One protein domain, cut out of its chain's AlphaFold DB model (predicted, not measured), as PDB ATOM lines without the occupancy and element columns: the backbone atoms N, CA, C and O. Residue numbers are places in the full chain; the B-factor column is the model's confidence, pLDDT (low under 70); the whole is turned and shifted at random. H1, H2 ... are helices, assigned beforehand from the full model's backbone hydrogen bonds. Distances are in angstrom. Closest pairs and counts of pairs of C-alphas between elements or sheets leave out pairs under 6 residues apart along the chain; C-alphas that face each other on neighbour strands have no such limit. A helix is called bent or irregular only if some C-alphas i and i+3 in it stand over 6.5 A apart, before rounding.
ATOM      1  N   ILE A 150     -28.934  34.005-102.254       84.25
ATOM      2  CA  ILE A 150     -29.634  35.143-101.655       84.25
ATOM      3  C   ILE A 150     -29.897  34.802-100.191       84.25
ATOM      4  O   ILE A 150     -30.579  33.820 -99.895       84.25
ATOM      5  N   LEU A 151     -29.356  35.609 -99.282       83.50
ATOM      6  CA  LEU A 151     -29.555  35.430 -97.846       83.50
ATOM      7  C   LEU A 151     -30.858  36.081 -97.380       83.50
ATOM      8  O   LEU A 151     -31.154  37.219 -97.747       83.50
ATOM      9  N   ASP A 152     -31.587  35.380 -96.512       83.81
ATOM     10  CA  ASP A 152     -32.704  35.930 -95.737       83.81
ATOM     11  C   ASP A 152     -32.252  36.317 -94.313       83.81
ATOM     12  O   ASP A 152     -31.193  35.906 -93.834       83.81
ATOM     13  N   PHE A 153     -33.055  37.117 -93.608       79.94
ATOM     14  CA  PHE A 153     -32.772  37.595 -92.252       79.94
ATOM     15  C   PHE A 153     -32.626  36.449 -91.240       79.94
ATOM     16  O   PHE A 153     -31.783  36.523 -90.353       79.94
ATOM     17  N   THR A 154     -33.428  35.391 -91.366       81.94
ATOM     18  CA  THR A 154     -33.347  34.196 -90.507       81.94
ATOM     19  C   THR A 154     -32.039  33.443 -90.709       81.94
ATOM     20  O   THR A 154     -31.398  33.084 -89.727       81.94
ATOM     21  N   ALA A 155     -31.604  33.281 -91.962       82.06
ATOM     22  CA  ALA A 155     -30.323  32.666 -92.294       82.06
ATOM     23  C   ALA A 155     -29.129  33.494 -91.785       82.06
ATOM     24  O   ALA A 155     -28.122  32.925 -91.383       82.06
ATOM     25  N   LEU A 156     -29.248  34.828 -91.745       82.81
ATOM     26  CA  LEU A 156     -28.223  35.723 -91.192       82.81
ATOM     27  C   LEU A 156     -28.076  35.604 -89.662       82.81
ATOM     28  O   LEU A 156     -27.007  35.873 -89.123       82.81
ATOM     29  N   CYS A 157     -29.153  35.253 -88.955       80.81
ATOM     30  CA  CYS A 157     -29.129  35.063 -87.503       80.81
ATOM     31  C   CYS A 157     -28.630  33.674 -87.077       80.81
ATOM     32  O   CYS A 157     -28.397  33.472 -85.887       80.81
ATOM     33  N   ASP A 158     -28.487  32.728 -88.009       85.38
ATOM     34  CA  ASP A 158     -27.983  31.391 -87.707       85.38
ATOM     35  C   ASP A 158     -26.448  31.395 -87.669       85.38
ATOM     36  O   ASP A 158     -25.777  31.733 -88.646       85.38
ATOM     37  N   THR A 159     -25.880  30.991 -86.534       83.50
ATOM     38  CA  THR A 159     -24.427  30.906 -86.344       83.50
ATOM     39  C   THR A 159     -23.789  29.846 -87.239       83.50
ATOM     40  O   THR A 159     -22.629  29.990 -87.618       83.50
ATOM     41  N   ARG A 160     -24.549  28.822 -87.654       87.25
ATOM     42  CA  ARG A 160     -24.057  27.734 -88.515       87.25
ATOM     43  C   ARG A 160     -23.653  28.210 -89.904       87.25
ATOM     44  O   ARG A 160     -22.858  27.546 -90.560       87.25
ATOM     45  N   LEU A 161     -24.186  29.344 -90.364       85.00
ATOM     46  CA  LEU A 161     -23.841  29.909 -91.669       85.00
ATOM     47  C   LEU A 161     -22.361  30.319 -91.737       85.00
ATOM     48  O   LEU A 161     -21.735  30.191 -92.788       85.00
ATOM     49  N   ILE A 162     -21.799  30.766 -90.612       83.38
ATOM     50  CA  ILE A 162     -20.388  31.150 -90.488       83.38
ATOM     51  C   ILE A 162     -19.501  29.903 -90.536       83.38
ATOM     52  O   ILE A 162     -18.522  29.886 -91.278       83.38
ATOM     53  N   ASP A 163     -19.886  28.840 -89.826       85.94
ATOM     54  CA  ASP A 163     -19.164  27.561 -89.833       85.94
ATOM     55  C   ASP A 163     -19.184  26.916 -91.228       85.94
ATOM     56  O   ASP A 163     -18.168  26.407 -91.701       85.94
ATOM     57  N   LEU A 164     -20.320  26.994 -91.932       85.12
ATOM     58  CA  LEU A 164     -20.466  26.492 -93.302       85.12
ATOM     59  C   LEU A 164     -19.613  27.274 -94.310       85.12
ATOM     60  O   LEU A 164     -19.067  26.686 -95.245       85.12
ATOM     61  N   ALA A 165     -19.507  28.593 -94.127       81.88
ATOM     62  CA  ALA A 165     -18.648  29.446 -94.941       81.88
ATOM     63  C   ALA A 165     -17.161  29.187 -94.656       81.88
ATOM     64  O   ALA A 165     -16.372  29.088 -95.592       81.88
ATOM     65  N   ALA A 166     -16.783  29.005 -93.388       82.44
ATOM     66  CA  ALA A 166     -15.415  28.675 -92.991       82.44
ATOM     67  C   ALA A 166     -14.975  27.283 -93.480       82.44
ATOM     68  O   ALA A 166     -13.809  27.086 -93.811       82.44
ATOM     69  N   ALA A 167     -15.910  26.332 -93.573       84.56
ATOM     70  CA  ALA A 167     -15.674  24.992 -94.107       84.56
ATOM     71  C   ALA A 167     -15.558  24.933 -95.648       84.56
ATOM     72  O   ALA A 167     -15.372  23.846 -96.190       84.56
ATOM     73  N   GLY A 168     -15.702  26.061 -96.361       77.94
ATOM     74  CA  GLY A 168     -15.674  26.100 -97.831       77.94
ATOM     75  C   GLY A 168     -16.906  25.471 -98.493       77.94
ATOM     76  O   GLY A 168     -16.911  25.159 -99.677       77.94
ATOM     77  N   LEU A 169     -17.990  25.253 -97.741       77.19
ATOM     78  CA  LEU A 169     -19.229  24.703 -98.304       77.19
ATOM     79  C   LEU A 169     -20.053  25.778 -99.042       77.19
ATOM     80  O   LEU A 169     -20.964  25.459 -99.808       77.19
ATOM     81  N   LEU A 170     -19.735  27.055 -98.805       76.62
ATOM     82  CA  LEU A 170     -20.373  28.233 -99.390       76.62
ATOM     83  C   LEU A 170     -19.363  29.054-100.219       76.62
ATOM     84  O   LEU A 170     -19.149  30.231 -99.954       76.62
ATOM     85  N   ASP A 171     -18.776  28.448-101.252       67.56
ATOM     86  CA  ASP A 171     -17.764  29.084-102.126       67.56
ATOM     87  C   ASP A 171     -18.339  30.033-103.208       67.56
ATOM     88  O   ASP A 171     -17.608  30.599-104.027       67.56
ATOM     89  N   ASN A 172     -19.663  30.211-103.250       76.25
ATOM     90  CA  ASN A 172     -20.334  31.085-104.217       76.25
ATOM     91  C   ASN A 172     -20.591  32.486-103.638       76.25
ATOM     92  O   ASN A 172     -20.490  32.720-102.440       76.25
ATOM     93  N   HIS A 173     -20.978  33.435-104.489       78.31
ATOM     94  CA  HIS A 173     -21.268  34.804-104.069       78.31
ATOM     95  C   HIS A 173     -22.539  34.866-103.196       78.31
ATOM     96  O   HIS A 173     -23.637  34.523-103.648       78.31
ATOM     97  N   LEU A 174     -22.398  35.310-101.941       82.56
ATOM     98  CA  LEU A 174     -23.521  35.576-101.038       82.56
ATOM     99  C   LEU A 174     -24.055  36.991-101.293       82.56
ATOM    100  O   LEU A 174     -23.386  37.988-101.024       82.56
ATOM    101  N   ILE A 175     -25.284  37.086-101.793       84.44
ATOM    102  CA  ILE A 175     -25.971  38.354-102.031       84.44
ATOM    103  C   ILE A 175     -26.845  38.668-100.819       84.44
ATOM    104  O   ILE A 175     -27.779  37.929-100.506       84.44
ATOM    105  N   LEU A 176     -26.576  39.804-100.171       84.06
ATOM    106  CA  LEU A 176     -27.396  40.334 -99.084       84.06
ATOM    107  C   LEU A 176     -28.310  41.465 -99.598       84.06
ATOM    108  O   LEU A 176     -27.830  42.553 -99.930       84.06
ATOM    109  N   PRO A 177     -29.637  41.265 -99.641       84.25
ATOM    110  CA  PRO A 177     -30.574  42.321-100.005       84.25
ATOM    111  C   PRO A 177     -30.554  43.520 -99.037       84.25
ATOM    112  O   PRO A 177     -30.630  43.369 -97.816       84.25
ATOM    113  N   ARG A 178     -30.557  44.753 -99.575       79.56
ATOM    114  CA  ARG A 178     -30.476  46.010 -98.788       79.56
ATOM    115  C   ARG A 178     -31.588  46.184 -97.742       79.56
ATOM    116  O   ARG A 178     -31.387  46.864 -96.738       79.56
ATOM    117  N   PHE A 179     -32.760  45.582 -97.948       79.06
ATOM    118  CA  PHE A 179     -33.874  45.688 -96.999       79.06
ATOM    119  C   PHE A 179     -33.599  44.960 -95.671       79.06
ATOM    120  O   PHE A 179     -34.120  45.369 -94.632       79.06
ATOM    121  N   ILE A 180     -32.748  43.929 -95.684       78.12
ATOM    122  CA  ILE A 180     -32.376  43.150 -94.495       78.12
ATOM    123  C   ILE A 180     -31.476  43.981 -93.578       78.12
ATOM    124  O   ILE A 180     -31.712  44.038 -92.369       78.12
ATOM    125  N   LEU A 181     -30.522  44.721 -94.153       71.88
ATOM    126  CA  LEU A 181     -29.666  45.666 -93.422       71.88
ATOM    127  C   LEU A 181     -30.495  46.732 -92.691       71.88
ATOM    128  O   LEU A 181     -30.264  47.008 -91.514       71.88
ATOM    129  N   LYS A 182     -31.534  47.261 -93.353       73.31
ATOM    130  CA  LYS A 182     -32.457  48.240 -92.760       73.31
ATOM    131  C   LYS A 182     -33.267  47.658 -91.594       73.31
ATOM    132  O   LYS A 182     -33.609  48.390 -90.669       73.31
ATOM    133  N   LYS A 183     -33.579  46.357 -91.624       66.19
ATOM    134  CA  LYS A 183     -34.290  45.659 -90.540       66.19
ATOM    135  C   LYS A 183     -33.376  45.383 -89.343       66.19
ATOM    136  O   LYS A 183     -33.811  45.598 -88.214       66.19
ATOM    137  N   SER A 184     -32.128  44.970 -89.583       61.72
ATOM    138  CA  SER A 184     -31.135  44.725 -88.524       61.72
ATOM    139  C   SER A 184     -30.745  46.015 -87.787       61.72
ATOM    140  O   SER A 184     -30.807  46.069 -86.561       61.72
ATOM    141  N   MET A 185     -30.493  47.111 -88.515       59.19
ATOM    142  CA  MET A 185     -30.151  48.411 -87.911       59.19
ATOM    143  C   MET A 185     -31.302  49.074 -87.128       59.19
ATOM    144  O   MET A 185     -31.069  50.019 -86.380       59.19
ATOM    145  N   LYS A 186     -32.552  48.599 -87.256       57.44
ATOM    146  CA  LYS A 186     -33.727  49.195 -86.589       57.44
ATOM    147  C   LYS A 186     -33.955  48.695 -85.147       57.44
ATOM    148  O   LYS A 186     -34.970  49.031 -84.537       57.44
ATOM    149  N   LYS A 187     -33.035  47.926 -84.557       55.97
ATOM    150  CA  LYS A 187     -33.041  47.631 -83.110       55.97
ATOM    151  C   LYS A 187     -31.735  48.126 -82.485       55.97
ATOM    152  O   LYS A 187     -30.682  47.569 -82.764       55.97
ATOM    153  N   PRO A 188     -31.832  49.139 -81.610       47.53
ATOM    154  CA  PRO A 188     -32.080  48.824 -80.209       47.53
ATOM    155  C   PRO A 188     -33.197  49.699 -79.628       47.53
ATOM    156  O   PRO A 188     -33.045  50.898 -79.419       47.53
ATOM    157  N   ASN A 189     -34.339  49.088 -79.311       48.94
ATOM    158  CA  ASN A 189     -35.376  49.766 -78.537       48.94
ATOM    159  C   ASN A 189     -35.034  49.620 -77.040       48.94
ATOM    160  O   ASN A 189     -35.554  48.745 -76.345       48.94
TER     161      ASN A 189
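What this domain is: This is residues 150 to 189 of the 204 residues of an uncharacterized protein of Waddlia chondrophila 2032/99 (UniProt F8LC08). Three short helices are strung on a loose, open loop of chain: H1 lies between H2 and H3 in space, and the long link of residues 167 to 177 runs from H2 back to H3, along the other side of an open ring. Residues 185 to 189 run on past H3 as a tail at one end of the long axis. The printed part has 40 residues with three named helices, in the order H1, H2, H3, and no named strand. The class is all helix, although under half of the residues, 19 of 40, are in named elements. The whole is loose, with a radius of gyration of the C-alphas of 11.6 A and spans of 36 by 17 by 11 A.

Where its parts are: Start at Ile 150, whose C-alpha is at (-29.634, 35.143, -101.655). Three residues on, find C-alpha 153 at (-32.772, 37.595, -92.252), where H1 begins; it holds residues 153 to 157 and measures 6.5 A from first to last C-alpha. H2 follows with residues 160 to 166, a length of 9.8 A. Go on through residues 167 to 177 and you reach H3, residues 178 to 184, with a length of 10.4 A; it ends at C-alpha 184, at (-31.135, 44.725, -88.524). None of the three helices is bent or irregular.

How they stand to each other: Look first at H1 and H2, which are close but not clearly touching; their closest C-alphas, those of Ala 155 and Leu 161, are 7.1 A apart. A tight link of 2 residues joins them, and their centres are 12.3 A apart. Then compare H1 with H3: they too are close but not clearly touching, with the C-alphas of Phe 153 and Ile 180 the closest at 6.0 A and the centres 11.0 A apart. H2 and H3 are apart, although they follow each other in the chain. In the backbones of H1, H2 and H3, every O i to N i+4 pair is within hydrogen-bond range.

The domain as a whole: The two C-alphas farthest apart are those of Gly 168 and Asn 189, at 36.3 A; from Ile 150 to Asn 189, the first and last printed C-alphas, the distance is 28.0 A. The printed part has no cut. The link from H2 to H3 is long, with 11 residues between them. Read the B-factor column for the model's confidence: the mean pLDDT of the printed part is 76.8, and it is under 70 at residue 171 and at residues 183 to 189, of which 183 and 184 belong to H3.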